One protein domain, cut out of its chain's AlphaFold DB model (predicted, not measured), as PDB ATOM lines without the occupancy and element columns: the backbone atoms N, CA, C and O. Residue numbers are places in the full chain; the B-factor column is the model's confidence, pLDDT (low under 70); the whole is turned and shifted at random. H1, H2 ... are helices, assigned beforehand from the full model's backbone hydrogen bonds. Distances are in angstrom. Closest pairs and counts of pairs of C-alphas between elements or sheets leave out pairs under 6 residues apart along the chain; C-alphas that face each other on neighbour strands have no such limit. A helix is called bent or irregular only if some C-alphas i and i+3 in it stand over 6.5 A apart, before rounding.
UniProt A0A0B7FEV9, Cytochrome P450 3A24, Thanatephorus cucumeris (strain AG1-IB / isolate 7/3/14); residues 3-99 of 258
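AT A GLANCE: This is residues 3 to 99 of the 258 residues of the protein "Cytochrome P450 3A24" of Thanatephorus cucumeris (strain AG1-IB / isolate 7/3/14) (UniProt A0A0B7FEV9). One long helix, H2, makes the length of this loose domain, and two shorter helices, H3 and H4, cross it on one side, H4 over its middle and H3 toward its last residues, at steep tilts to H2 but with only a shallow tilt between the two of them. The short helix H1 folds back beside the first end of H2 without touching any helix, and residues 4 to 10 and 17 to 22 stand free there. The printed part has 97 residues with four named helices, in the order H1, H2, H3, H4, and no named strand; the class is all helix. The whole is loose, with a radius of gyration of the C-alphas of 16.3 A, and elongated, spanning 47 by 28 by 23 A.

HOW THE PARTS SIT: H1, residues 8 to 14, and H2, residues 21 to 49, are apart, but only just: their closest C-alphas are 8.5 A apart. H1 is also apart from H3, residues 64 to 73, and from H4, residues 83 to 99. H2 touches H3 with residues 41 to 48 alone; the closest C-alphas, those of Arg 44 and Thr 66, are 6.9 A apart. These two run the same way at a steep tilt of 56 degrees. H2 touches H4 with residues 33 to 41 alone, and H4 touches H2 with residues 86 to 91 alone; the closest C-alphas, those of Ala 37 and Ile 87, are 5.7 A apart. H2 and H4 run opposite ways at a steep tilt of 61 degrees. H3 and H4 are close but not clearly touching, with the C-alphas of Ile 65 and Met 90 closest at 6.9 A. They run opposite ways at a shallow tilt of 19 degrees. In H1, H2, H3 and H4 every O i to N i+4 pair is within hydrogen-bond range.

IN THESE COORDINATES: H1 runs from Pro 8, whose C-alpha is at (12.994, 71.747, 134.954), to Ile 14, 10.0 A. H2 runs from Ser 21, C-alpha at (29.877, 64.833, 145.229), to Ser 49, C-alpha at (18.751, 70.493, 105.244), 41.9 A. H3 goes from Ile 64 to Glu 73, 14.4 A. H4 goes from Arg 83 to Glu 99, 24.1 A, and ends with its C-alpha at (25.732, 50.591, 130.005). H4 is neither bent nor irregular, but only just: C-alphas 96 and 99 are 6.1 A apart.

THE WHOLE: The two C-alphas farthest apart, those of Pro 19 and Glu 76, are 48.9 A apart. The printed part has no cut. The link from H2 to H3, residues 50 to 63, is long; the links from H1 to H2 and from H3 to H4 are short. Mean pLDDT of the printed part is 87.1, and residues 3 to 4 are under 70.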
ATOM      1  N   TYR A   3      10.668  65.506 141.339       61.72
ATOM      2  CA  TYR A   3      10.380  65.849 139.935       61.72
ATOM      3  C   TYR A   3       9.126  66.726 139.737       61.72
ATOM      4  O   TYR A   3       8.919  67.246 138.644       61.72
ATOM      5  N   ARG A   4       8.290  66.889 140.773       69.75
ATOM      6  CA  ARG A   4       7.089  67.743 140.739       69.75
ATOM      7  C   ARG A   4       7.348  69.160 141.264       69.75
ATOM      8  O   ARG A   4       6.444  69.983 141.249       69.75
ATOM      9  N   ILE A   5       8.563  69.447 141.740       74.06
ATOM     10  CA  ILE A   5       8.906  70.745 142.325       74.06
ATOM     11  C   ILE A   5       9.378  71.683 141.214       74.06
ATOM     12  O   ILE A   5      10.492  71.547 140.714       74.06
ATOM     13  N   GLY A   6       8.533  72.646 140.848       81.56
ATOM     14  CA  GLY A   6       8.871  73.729 139.925       81.56
ATOM     15  C   GLY A   6       9.276  73.291 138.510       81.56
ATOM     16  O   GLY A   6       9.149  72.134 138.087       81.56
ATOM     17  N   THR A   7       9.782  74.252 137.742       86.00
ATOM     18  CA  THR A   7      10.198  74.025 136.354       86.00
ATOM     19  C   THR A   7      11.470  73.161 136.279       86.00
ATOM     20  O   THR A   7      12.261  73.111 137.228       86.00
ATOM     21  N   PRO A   8      11.728  72.460 135.158       80.12
ATOM     22  CA  PRO A   8      12.994  71.747 134.954       80.12
ATOM     23  C   PRO A   8      14.232  72.650 135.078       80.12
ATOM     24  O   PRO A   8      15.287  72.206 135.528       80.12
ATOM     25  N   SER A   9      14.122  73.927 134.691       82.69
ATOM     26  CA  SER A   9      15.182  74.929 134.864       82.69
ATOM     27  C   SER A   9      15.422  75.256 136.338       82.69
ATOM     28  O   SER A   9      16.573  75.254 136.768       82.69
ATOM     29  N   PHE A  10      14.360  75.428 137.128       87.12
ATOM     30  CA  PHE A  10      14.461  75.639 138.573       87.12
ATOM     31  C   PHE A  10      15.122  74.451 139.285       87.12
ATOM     32  O   PHE A  10      16.050  74.633 140.069       87.12
ATOM     33  N   ARG A  11      14.731  73.218 138.945       87.38
ATOM     34  CA  ARG A  11      15.363  72.006 139.495       87.38
ATOM     35  C   ARG A  11      16.846  71.927 139.151       87.38
ATOM     36  O   ARG A  11      17.663  71.709 140.039       87.38
ATOM     37  N   ARG A  12      17.217  72.165 137.887       84.69
ATOM     38  CA  ARG A  12      18.628  72.210 137.461       84.69
ATOM     39  C   ARG A  12      19.422  73.304 138.169       84.69
ATOM     40  O   ARG A  12      20.602  73.101 138.441       84.69
ATOM     41  N   TRP A  13      18.791  74.438 138.463       86.69
ATOM     42  CA  TRP A  13      19.398  75.515 139.235       86.69
ATOM     43  C   TRP A  13      19.649  75.090 140.688       86.69
ATOM     44  O   TRP A  13      20.785  75.207 141.138       86.69
ATOM     45  N   ILE A  14      18.663  74.492 141.373       88.88
ATOM     46  CA  ILE A  14      18.833  73.962 142.743       88.88
ATOM     47  C   ILE A  14      19.992  72.965 142.808       88.88
ATOM     48  O   ILE A  14      20.830  73.059 143.701       88.88
ATOM     49  N   LEU A  15      20.079  72.039 141.845       88.19
ATOM     50  CA  LEU A  15      21.129  71.016 141.816       88.19
ATOM     51  C   LEU A  15      22.551  71.602 141.805       88.19
ATOM     52  O   LEU A  15      23.486  70.903 142.182       88.19
ATOM     53  N   ARG A  16      22.750  72.866 141.408       87.25
ATOM     54  CA  ARG A  16      24.068  73.528 141.460       87.25
ATOM     55  C   ARG A  16      24.530  73.827 142.884       87.25
ATOM     56  O   ARG A  16      25.728  73.907 143.110       87.25
ATOM     57  N   TYR A  17      23.594  73.979 143.815       90.69
ATOM     58  CA  TYR A  17      23.873  74.378 145.193       90.69
ATOM     59  C   TYR A  17      23.878  73.208 146.173       90.69
ATOM     60  O   TYR A  17      24.158  73.417 147.346       90.69
ATOM     61  N   ILE A  18      23.576  71.987 145.723       91.50
ATOM     62  CA  ILE A  18      23.624  70.798 146.579       91.50
ATOM     63  C   ILE A  18      25.085  70.334 146.696       91.50
ATOM     64  O   ILE A  18      25.629  69.837 145.706       91.50
ATOM     65  N   PRO A  19      25.736  70.439 147.869       91.69
ATOM     66  CA  PRO A  19      27.155  70.135 148.034       91.69
ATOM     67  C   PRO A  19      27.390  68.625 148.222       91.69
ATOM     68  O   PRO A  19      28.016  68.196 149.183       91.69
ATOM     69  N   HIS A  20      26.852  67.802 147.321       94.25
ATOM     70  CA  HIS A  20      27.021  66.350 147.329       94.25
ATOM     71  C   HIS A  20      27.818  65.925 146.096       94.25
ATOM     72  O   HIS A  20      27.395  66.207 144.971       94.25
ATOM     73  N   SER A  21      28.945  65.235 146.297       92.19
ATOM     74  CA  SER A  21      29.877  64.833 145.229       92.19
ATOM     75  C   SER A  21      29.164  64.125 144.085       92.19
ATOM     76  O   SER A  21      29.269  64.549 142.940       92.19
ATOM     77  N   ASP A  22      28.362  63.114 144.408       91.69
ATOM     78  CA  ASP A  22      27.736  62.249 143.404       91.69
ATOM     79  C   ASP A  22      26.686  63.005 142.585       91.69
ATOM     80  O   ASP A  22      26.560  62.810 141.378       91.69
ATOM     81  N   ILE A  23      25.975  63.947 143.215       90.81
ATOM     82  CA  ILE A  23      25.015  64.817 142.527       90.81
ATOM     83  C   ILE A  23      25.752  65.766 141.578       90.81
ATOM     84  O   ILE A  23      25.297  65.980 140.454       90.81
ATOM     85  N   GLN A  24      26.894  66.322 141.998       92.62
ATOM     86  CA  GLN A  24      27.696  67.191 141.136       92.62
ATOM     87  C   GLN A  24      28.341  66.420 139.980       92.62
ATOM     88  O   GLN A  24      28.329  66.916 138.853       92.62
ATOM     89  N   GLN A  25      28.827  65.201 140.223       92.62
ATOM     90  CA  GLN A  25      29.358  64.318 139.182       92.62
ATOM     91  C   GLN A  25      28.275  63.928 138.173       92.62
ATOM     92  O   GLN A  25      28.479  64.091 136.972       92.62
ATOM     93  N   LEU A  26      27.093  63.512 138.639       90.00
ATOM     94  CA  LEU A  26      25.964  63.202 137.763       90.00
ATOM     95  C   LEU A  26      25.540  64.426 136.942       90.00
ATOM     96  O   LEU A  26      25.310  64.322 135.739       90.00
ATOM     97  N   ARG A  27      25.474  65.609 137.566       91.31
ATOM     98  CA  ARG A  27      25.163  66.863 136.866       91.31
ATOM     99  C   ARG A  27      26.186  67.161 135.771       91.31
ATOM    100  O   ARG A  27      25.787  67.588 134.689       91.31
ATOM    101  N   TYR A  28      27.472  66.963 136.052       91.38
ATOM    102  CA  TYR A  28      28.544  67.147 135.078       91.38
ATOM    103  C   TYR A  28      28.426  66.149 133.919       91.38
ATOM    104  O   TYR A  28      28.380  66.572 132.767       91.38
ATOM    105  N   ALA A  29      28.261  64.856 134.209       90.38
ATOM    106  CA  ALA A  29      28.097  63.816 133.194       90.38
ATOM    107  C   ALA A  29      26.888  64.085 132.280       90.38
ATOM    108  O   ALA A  29      27.013  64.066 131.058       90.38
ATOM    109  N   VAL A  30      25.735  64.435 132.861       89.88
ATOM    110  CA  VAL A  30      24.520  64.787 132.106       89.88
ATOM    111  C   VAL A  30      24.716  66.057 131.273       89.88
ATOM    112  O   VAL A  30      24.141  66.177 130.191       89.88
ATOM    113  N   ALA A  31      25.505  67.028 131.746       90.00
ATOM    114  CA  ALA A  31      25.811  68.227 130.970       90.00
ATOM    115  C   ALA A  31      26.662  67.896 129.735       90.00
ATOM    116  O   ALA A  31      26.306  68.326 128.639       90.00
ATOM    117  N   ILE A  32      27.711  67.082 129.898       91.50
ATOM    118  CA  ILE A  32      28.549  66.608 128.787       91.50
ATOM    119  C   ILE A  32      27.713  65.808 127.788       91.50
ATOM    120  O   ILE A  32      27.759  66.085 126.593       91.50
ATOM    121  N   GLN A  33      26.892  64.872 128.269       90.44
ATOM    122  CA  GLN A  33      26.042  64.055 127.406       90.44
ATOM    123  C   GLN A  33      25.081  64.919 126.572       90.44
ATOM    124  O   GLN A  33      24.991  64.752 125.358       90.44
ATOM    125  N   ASN A  34      24.418  65.900 127.200       91.31
ATOM    126  CA  ASN A  34      23.530  66.827 126.494       91.31
ATOM    127  C   ASN A  34      24.267  67.699 125.478       91.31
ATOM    128  O   ASN A  34      23.738  67.924 124.393       91.31
ATOM    129  N   GLN A  35      25.456  68.197 125.820       93.12
ATOM    130  CA  GLN A  35      26.256  69.002 124.903       93.12
ATOM    131  C   GLN A  35      26.637  68.188 123.660       93.12
ATOM    132  O   GLN A  35      26.409  68.637 122.541       93.12
ATOM    133  N   GLN A  36      27.141  66.967 123.848       92.56
ATOM    134  CA  GLN A  36      27.512  66.084 122.742       92.56
ATOM    135  C   GLN A  36      26.300  65.718 121.877       92.56
ATOM    136  O   GLN A  36      26.365  65.781 120.651       92.56
ATOM    137  N   ALA A  37      25.157  65.419 122.498       92.44
ATOM    138  CA  ALA A  37      23.930  65.147 121.758       92.44
ATOM    139  C   ALA A  37      23.463  66.351 120.925       92.44
ATOM    140  O   ALA A  37      23.026  66.189 119.784       92.44
ATOM    141  N   GLN A  38      23.590  67.567 121.465       93.12
ATOM    142  CA  GLN A  38      23.278  68.800 120.742       93.12
ATOM    143  C   GLN A  38      24.190  69.012 119.539       93.12
ATOM    144  O   GLN A  38      23.678  69.286 118.456       93.12
ATOM    145  N   GLU A  39      25.503  68.874 119.716       92.12
ATOM    146  CA  GLU A  39      26.488  69.012 118.637       92.12
ATOM    147  C   GLU A  39      26.158  68.043 117.496       92.12
ATOM    148  O   GLU A  39      25.978  68.450 116.349       92.12
ATOM    149  N   VAL A  40      25.940  66.774 117.835       90.50
ATOM    150  CA  VAL A  40      25.619  65.722 116.872       90.50
ATOM    151  C   VAL A  40      24.305  65.990 116.120       90.50
ATOM    152  O   VAL A  40      24.254  65.834 114.897       90.50
ATOM    153  N   ILE A  41      23.238  66.403 116.816       91.00
ATOM    154  CA  ILE A  41      21.950  66.739 116.180       91.00
ATOM    155  C   ILE A  41      22.103  67.954 115.267       91.00
ATOM    156  O   ILE A  41      21.583  67.942 114.155       91.00
ATOM    157  N   GLN A  42      22.822  68.993 115.697       91.00
ATOM    158  CA  GLN A  42      23.030  70.200 114.895       91.00
ATOM    159  C   GLN A  42      23.809  69.902 113.614       91.00
ATOM    160  O   GLN A  42      23.390  70.330 112.537       91.00
ATOM    161  N   THR A  43      24.895  69.128 113.705       88.81
ATOM    162  CA  THR A  43      25.680  68.721 112.533       88.81
ATOM    163  C   THR A  43      24.830  67.922 111.548       88.81
ATOM    164  O   THR A  43      24.827  68.223 110.355       88.81
ATOM    165  N   ARG A  44      24.060  66.939 112.034       89.25
ATOM    166  CA  ARG A  44      23.173  66.135 111.179       89.25
ATOM    167  C   ARG A  44      22.069  66.970 110.545       89.25
ATOM    168  O   ARG A  44      21.826  66.826 109.354       89.25
ATOM    169  N   GLN A  45      21.455  67.869 111.309       88.75
ATOM    170  CA  GLN A  45      20.402  68.756 110.819       88.75
ATOM    171  C   GLN A  45      20.908  69.625 109.667       88.75
ATOM    172  O   GLN A  45      20.262  69.710 108.628       88.75
ATOM    173  N   ALA A  46      22.084  70.236 109.831       88.81
ATOM    174  CA  ALA A  46      22.683  71.072 108.799       88.81
ATOM    175  C   ALA A  46      22.963  70.283 107.509       88.81
ATOM    176  O   ALA A  46      22.699  70.780 106.414       88.81
ATOM    177  N   LEU A  47      23.451  69.045 107.626       88.31
ATOM    178  CA  LEU A  47      23.708  68.178 106.472       88.31
ATOM    179  C   LEU A  47      22.415  67.723 105.786       88.31
ATOM    180  O   LEU A  47      22.339  67.776 104.563       88.31
ATOM    181  N   ILE A  48      21.383  67.346 106.545       86.69
ATOM    182  CA  ILE A  48      20.081  66.955 105.984       86.69
ATOM    183  C   ILE A  48      19.451  68.134 105.232       86.69
ATOM    184  O   ILE A  48      19.096  67.992 104.064       86.69
ATOM    185  N   SER A  49      19.383  69.315 105.853       86.56
ATOM    186  CA  SER A  49      18.751  70.493 105.244       86.56
ATOM    187  C   SER A  49      19.515  71.052 104.038       86.56
ATOM    188  O   SER A  49      18.906  71.659 103.164       86.56
ATOM    189  N   SER A  50      20.837  70.859 103.970       88.50
ATOM    190  CA  SER A  50      21.657  71.284 102.823       88.50
ATOM    191  C   SER A  50      21.749  70.245 101.700       88.50
ATOM    192  O   SER A  50      22.373  70.521 100.677       88.50
ATOM    193  N   GLY A  51      21.157  69.054 101.870       83.19
ATOM    194  CA  GLY A  51      21.353  67.933 100.945       83.19
ATOM    195  C   GLY A  51      22.801  67.423 100.915       83.19
ATOM    196  O   GLY A  51      23.242  66.876  99.906       83.19
ATOM    197  N   GLY A  52      23.553  67.642 101.997       83.00
ATOM    198  CA  GLY A  52      24.953  67.263 102.126       83.00
ATOM    199  C   GLY A  52      25.166  65.749 102.202       83.00
ATOM    200  O   GLY A  52      24.266  64.974 102.529       83.00
ATOM    201  N   ASP A  53      26.396  65.321 101.919       84.44
ATOM    202  CA  ASP A  53      26.755  63.907 101.949       84.44
ATOM    203  C   ASP A  53      26.843  63.363 103.386       84.44
ATOM    204  O   ASP A  53      27.754  63.683 104.151       84.44
ATOM    205  N   LEU A  54      25.901  62.485 103.736       84.50
ATOM    206  CA  LEU A  54      25.858  61.782 105.022       84.50
ATOM    207  C   LEU A  54      26.715  60.503 105.038       84.50
ATOM    208  O   LEU A  54      26.832  59.867 106.088       84.50
ATOM    209  N   SER A  55      27.293  60.093 103.904       83.06
ATOM    210  CA  SER A  55      28.056  58.844 103.787       83.06
ATOM    211  C   SER A  55      29.352  58.856 104.602       83.06
ATOM    212  O   SER A  55      29.784  57.810 105.086       83.06
ATOM    213  N   SER A  56      29.922  60.047 104.810       81.69
ATOM    214  CA  SER A  56      31.119  60.282 105.625       81.69
ATOM    215  C   SER A  56      30.870  60.171 107.135       81.69
ATOM    216  O   SER A  56      31.818  60.023 107.906       81.69
ATOM    217  N   LEU A  57      29.607  60.215 107.579       80.62
ATOM    218  CA  LEU A  57      29.255  60.110 108.992       80.62
ATOM    219  C   LEU A  57      29.236  58.654 109.468       80.62
ATOM    220  O   LEU A  57      28.934  57.723 108.716       80.62
ATOM    221  N   ALA A  58      29.452  58.466 110.771       74.19
ATOM    222  CA  ALA A  58      29.175  57.197 111.433       74.19
ATOM    223  C   ALA A  58      27.718  56.766 111.171       74.19
ATOM    224  O   ALA A  58      26.787  57.555 111.336       74.19
ATOM    225  N   GLY A  59      27.531  55.519 110.727       78.19
ATOM    226  CA  GLY A  59      26.229  54.995 110.299       78.19
ATOM    227  C   GLY A  59      25.804  55.393 108.879       78.19
ATOM    228  O   GLY A  59      24.711  55.019 108.463       78.19
ATOM    229  N   ARG A  60      26.637  56.124 108.119       84.69
ATOM    230  CA  ARG A  60      26.421  56.498 106.704       84.69
ATOM    231  C   ARG A  60      25.037  57.107 106.428       84.69
ATOM    232  O   ARG A  60      24.395  56.807 105.422       84.69
ATOM    233  N   GLY A  61      24.529  57.900 107.374       82.50
ATOM    234  CA  GLY A  61      23.204  58.523 107.296       82.50
ATOM    235  C   GLY A  61      22.011  57.575 107.484       82.50
ATOM    236  O   GLY A  61      20.884  57.942 107.131       82.50
ATOM    237  N   ARG A  62      22.256  56.368 108.007       86.12
ATOM    238  CA  ARG A  62      21.258  55.345 108.361       86.12
ATOM    239  C   ARG A  62      21.228  55.039 109.863       86.12
ATOM    240  O   ARG A  62      20.624  54.053 110.271       86.12
ATOM    241  N   ASP A  63      21.879  55.858 110.687       89.12
ATOM    242  CA  ASP A  63      21.772  55.735 112.140       89.12
ATOM    243  C   ASP A  63      20.378  56.150 112.640       89.12
ATOM    244  O   ASP A  63      19.682  56.942 111.999       89.12
ATOM    245  N   ILE A  64      19.989  55.623 113.805       88.75
ATOM    246  CA  ILE A  64      18.649  55.785 114.394       88.75
ATOM    247  C   ILE A  64      18.243  57.259 114.500       88.75
ATOM    248  O   ILE A  64      17.097  57.597 114.219       88.75
ATOM    249  N   ILE A  65      19.171  58.151 114.863       89.94
ATOM    250  CA  ILE A  65      18.862  59.576 115.018       89.94
ATOM    251  C   ILE A  65      18.671  60.237 113.661       89.94
ATOM    252  O   ILE A  65      17.709  60.980 113.487       89.94
ATOM    253  N   THR A  66      19.523  59.938 112.681       89.88
ATOM    254  CA  THR A  66      19.328  60.430 111.313       89.88
ATOM    255  C   THR A  66      17.985  59.970 110.736       89.88
ATOM    256  O   THR A  66      17.286  60.761 110.104       89.88
ATOM    257  N   LEU A  67      17.596  58.711 110.963       89.56
ATOM    258  CA  LEU A  67      16.301  58.186 110.518       89.56
ATOM    259  C   LEU A  67      15.130  58.868 111.236       89.56
ATOM    260  O   LEU A  67      14.162  59.244 110.581       89.56
ATOM    261  N   LEU A  68      15.243  59.091 112.548       89.44
ATOM    262  CA  LEU A  68      14.240  59.802 113.339       89.44
ATOM    263  C   LEU A  68      14.055  61.247 112.858       89.44
ATOM    264  O   LEU A  68      12.927  61.704 112.723       89.44
ATOM    265  N   MET A  69      15.149  61.949 112.550       89.12
ATOM    266  CA  MET A  69      15.107  63.313 112.014       89.12
ATOM    267  C   MET A  69      14.448  63.362 110.632       89.12
ATOM    268  O   MET A  69      13.580  64.195 110.405       89.12
ATOM    269  N   LYS A  70      14.790  62.430 109.731       87.69
ATOM    270  CA  LYS A  70      14.150  62.328 108.409       87.69
ATOM    271  C   LYS A  70      12.656  62.021 108.509       87.69
ATOM    272  O   LYS A  70      11.871  62.606 107.774       87.69
ATOM    273  N   ALA A  71      12.265  61.123 109.413       87.62
ATOM    274  CA  ALA A  71      10.859  60.820 109.666       87.62
ATOM    275  C   ALA A  71      10.114  62.042 110.223       87.62
ATOM    276  O   ALA A  71       9.011  62.336 109.782       87.62
ATOM    277  N   ASN A  72      10.747  62.797 111.125       86.62
ATOM    278  CA  ASN A  72      10.196  64.022 111.707       86.62
ATOM    279  C   ASN A  72       9.947  65.140 110.676       86.62
ATOM    280  O   ASN A  72       9.067  65.973 110.879       86.62
ATOM    281  N   GLU A  73      10.732  65.171 109.593       83.25
ATOM    282  CA  GLU A  73      10.638  66.151 108.497       83.25
ATOM    283  C   GLU A  73       9.759  65.693 107.325       83.25
ATOM    284  O   GLU A  73       9.517  66.471 106.398       83.25
ATOM    285  N   ALA A  74       9.285  64.445 107.329       83.69
ATOM    286  CA  ALA A  74       8.429  63.945 106.265       83.69
ATOM    287  C   ALA A  74       7.093  64.711 106.249       83.69
ATOM    288  O   ALA A  74       6.451  64.880 107.284       83.69
ATOM    289  N   ALA A  75       6.670  65.152 105.060       71.00
ATOM    290  CA  ALA A  75       5.535  66.064 104.876       71.00
ATOM    291  C   ALA A  75       4.186  65.536 105.412       71.00
ATOM    292  O   ALA A  75       3.294  66.331 105.690       71.00
ATOM    293  N   GLU A  76       4.048  64.217 105.573       76.44
ATOM    294  CA  GLU A  76       2.843  63.536 106.072       76.44
ATOM    295  C   GLU A  76       3.064  62.864 107.441       76.44
ATOM    296  O   GLU A  76       2.309  61.977 107.835       76.44
ATOM    297  N   SER A  77       4.123  63.230 108.170       75.38
ATOM    298  CA  SER A  77       4.402  62.608 109.465       75.38
ATOM    299  C   SER A  77       3.381  63.039 110.521       75.38
ATOM    300  O   SER A  77       3.318  64.204 110.898       75.38
ATOM    301  N   GLU A  78       2.644  62.082 111.089       77.56
ATOM    302  CA  GLU A  78       1.897  62.291 112.343       77.56
ATOM    303  C   GLU A  78       2.832  62.371 113.567       77.56
ATOM    304  O   GLU A  78       2.418  62.722 114.674       77.56
ATOM    305  N   PHE A  79       4.110  62.035 113.379       77.19
ATOM    306  CA  PHE A  79       5.132  62.022 114.410       77.19
ATOM    307  C   PHE A  79       5.983  63.293 114.328       77.19
ATOM    308  O   PHE A  79       6.845  63.424 113.452       77.19
ATOM    309  N   HIS A  80       5.759  64.205 115.275       84.69
ATOM    310  CA  HIS A  80       6.570  65.402 115.451       84.69
ATOM    311  C   HIS A  80       7.222  65.430 116.833       84.69
ATOM    312  O   HIS A  80       6.541  65.494 117.853       84.69
ATOM    313  N   VAL A  81       8.552  65.414 116.849       87.06
ATOM    314  CA  VAL A  81       9.387  65.559 118.042       87.06
ATOM    315  C   VAL A  81      10.145  66.876 118.006       87.06
ATOM    316  O   VAL A  81      10.725  67.285 116.995       87.06
ATOM    317  N   THR A  82      10.158  67.546 119.150       90.06
ATOM    318  CA  THR A  82      10.954  68.747 119.390       90.06
ATOM    319  C   THR A  82      12.447  68.419 119.425       90.06
ATOM    320  O   THR A  82      12.872  67.274 119.609       90.06
ATOM    321  N   ARG A  83      13.291  69.447 119.301       87.06
ATOM    322  CA  ARG A  83      14.745  69.283 119.424       87.06
ATOM    323  C   ARG A  83      15.140  68.743 120.800       87.06
ATOM    324  O   ARG A  83      16.042  67.916 120.903       87.06
ATOM    325  N   GLU A  84      14.471  69.199 121.851       88.50
ATOM    326  CA  GLU A  84      14.682  68.743 123.220       88.50
ATOM    327  C   GLU A  84      14.334  67.258 123.381       88.50
ATOM    328  O   GLU A  84      15.069  66.527 124.050       88.50
ATOM    329  N   GLU A  85      13.264  66.794 122.733       90.56
ATOM    330  CA  GLU A  85      12.887  65.378 122.707       90.56
ATOM    331  C   GLU A  85      13.882  64.537 121.903       90.56
ATOM    332  O   GLU A  85      14.266  63.467 122.370       90.56
ATOM    333  N   LEU A  86      14.389  65.031 120.768       91.00
ATOM    334  CA  LEU A  86      15.456  64.359 120.009       91.00
ATOM    335  C   LEU A  86      16.726  64.164 120.850       91.00
ATOM    336  O   LEU A  86      17.304  63.074 120.858       91.00
ATOM    337  N   ILE A  87      17.139  65.191 121.603       91.31
ATOM    338  CA  ILE A  87      18.261  65.093 122.553       91.31
ATOM    339  C   ILE A  87      17.946  64.049 123.631       91.31
ATOM    340  O   ILE A  87      18.788  63.207 123.950       91.31
ATOM    341  N   GLY A  88      16.726  64.072 124.176       91.62
ATOM    342  CA  GLY A  88      16.259  63.093 125.157       91.62
ATOM    343  C   GLY A  88      16.317  61.654 124.640       91.62
ATOM    344  O   GLY A  88      16.834  60.773 125.333       91.62
ATOM    345  N   HIS A  89      15.852  61.415 123.412       91.06
ATOM    346  CA  HIS A  89      15.911  60.112 122.754       91.06
ATOM    347  C   HIS A  89      17.350  59.653 122.532       91.06
ATOM    348  O   HIS A  89      17.688  58.536 122.918       91.06
ATOM    349  N   MET A  90      18.225  60.517 122.004       91.31
ATOM    350  CA  MET A  90      19.639  60.179 121.811       91.31
ATOM    351  C   MET A  90      20.313  59.779 123.127       91.31
ATOM    352  O   MET A  90      20.951  58.728 123.200       91.31
ATOM    353  N   ASN A  91      20.129  60.575 124.180       92.12
ATOM    354  CA  ASN A  91      20.699  60.276 125.492       92.12
ATOM    355  C   ASN A  91      20.168  58.957 126.060       92.12
ATOM    356  O   ASN A  91      20.925  58.202 126.669       92.12
ATOM    357  N   THR A  92      18.882  58.671 125.841       91.31
ATOM    358  CA  THR A  92      18.244  57.426 126.281       91.31
ATOM    359  C   THR A  92      18.821  56.219 125.549       91.31
ATOM    360  O   THR A  92      19.182  55.246 126.205       91.31
ATOM    361  N   PHE A  93      18.961  56.279 124.220       90.94
ATOM    362  CA  PHE A  93      19.534  55.182 123.435       90.94
ATOM    363  C   PHE A  93      20.983  54.897 123.822       90.94
ATOM    364  O   PHE A  93      21.344  53.737 124.013       90.94
ATOM    365  N   ILE A  94      21.793  55.946 124.002       89.62
ATOM    366  CA  ILE A  94      23.184  55.795 124.437       89.62
ATOM    367  C   ILE A  94      23.226  55.156 125.822       89.62
ATOM    368  O   ILE A  94      23.899  54.150 125.993       89.62
ATOM    369  N   LEU A  95      22.487  55.687 126.799       89.25
ATOM    370  CA  LEU A  95      22.506  55.152 128.161       89.25
ATOM    371  C   LEU A  95      22.042  53.688 128.200       89.25
ATOM    372  O   LEU A  95      22.729  52.838 128.763       89.25
ATOM    373  N   ALA A  96      20.889  53.398 127.591       90.75
ATOM    374  CA  ALA A  96      20.285  52.073 127.624       90.75
ATOM    375  C   ALA A  96      21.129  51.032 126.880       90.75
ATOM    376  O   ALA A  96      21.298  49.926 127.391       90.75
ATOM    377  N   GLY A  97      21.675  51.378 125.709       90.50
ATOM    378  CA  GLY A  97      22.458  50.458 124.884       90.50
ATOM    379  C   GLY A  97      23.917  50.319 125.321       90.50
ATOM    380  O   GLY A  97      24.483  49.237 125.197       90.50
ATOM    381  N   HIS A  98      24.534  51.370 125.867       91.50
ATOM    382  CA  HIS A  98      25.947  51.343 126.257       91.50
ATOM    383  C   HIS A  98      26.164  50.636 127.594       91.50
ATOM    384  O   HIS A  98      26.971  49.710 127.682       91.50
ATOM    385  N   GLU A  99      25.461  51.065 128.644       90.44
ATOM    386  CA  GLU A  99      25.732  50.591 130.005       90.44
ATOM    387  C   GLU A  99      25.419  49.097 130.145       90.44
ATOM    388  O   GLU A  99      26.195  48.331 130.717       90.44
TER     389      GLU A  99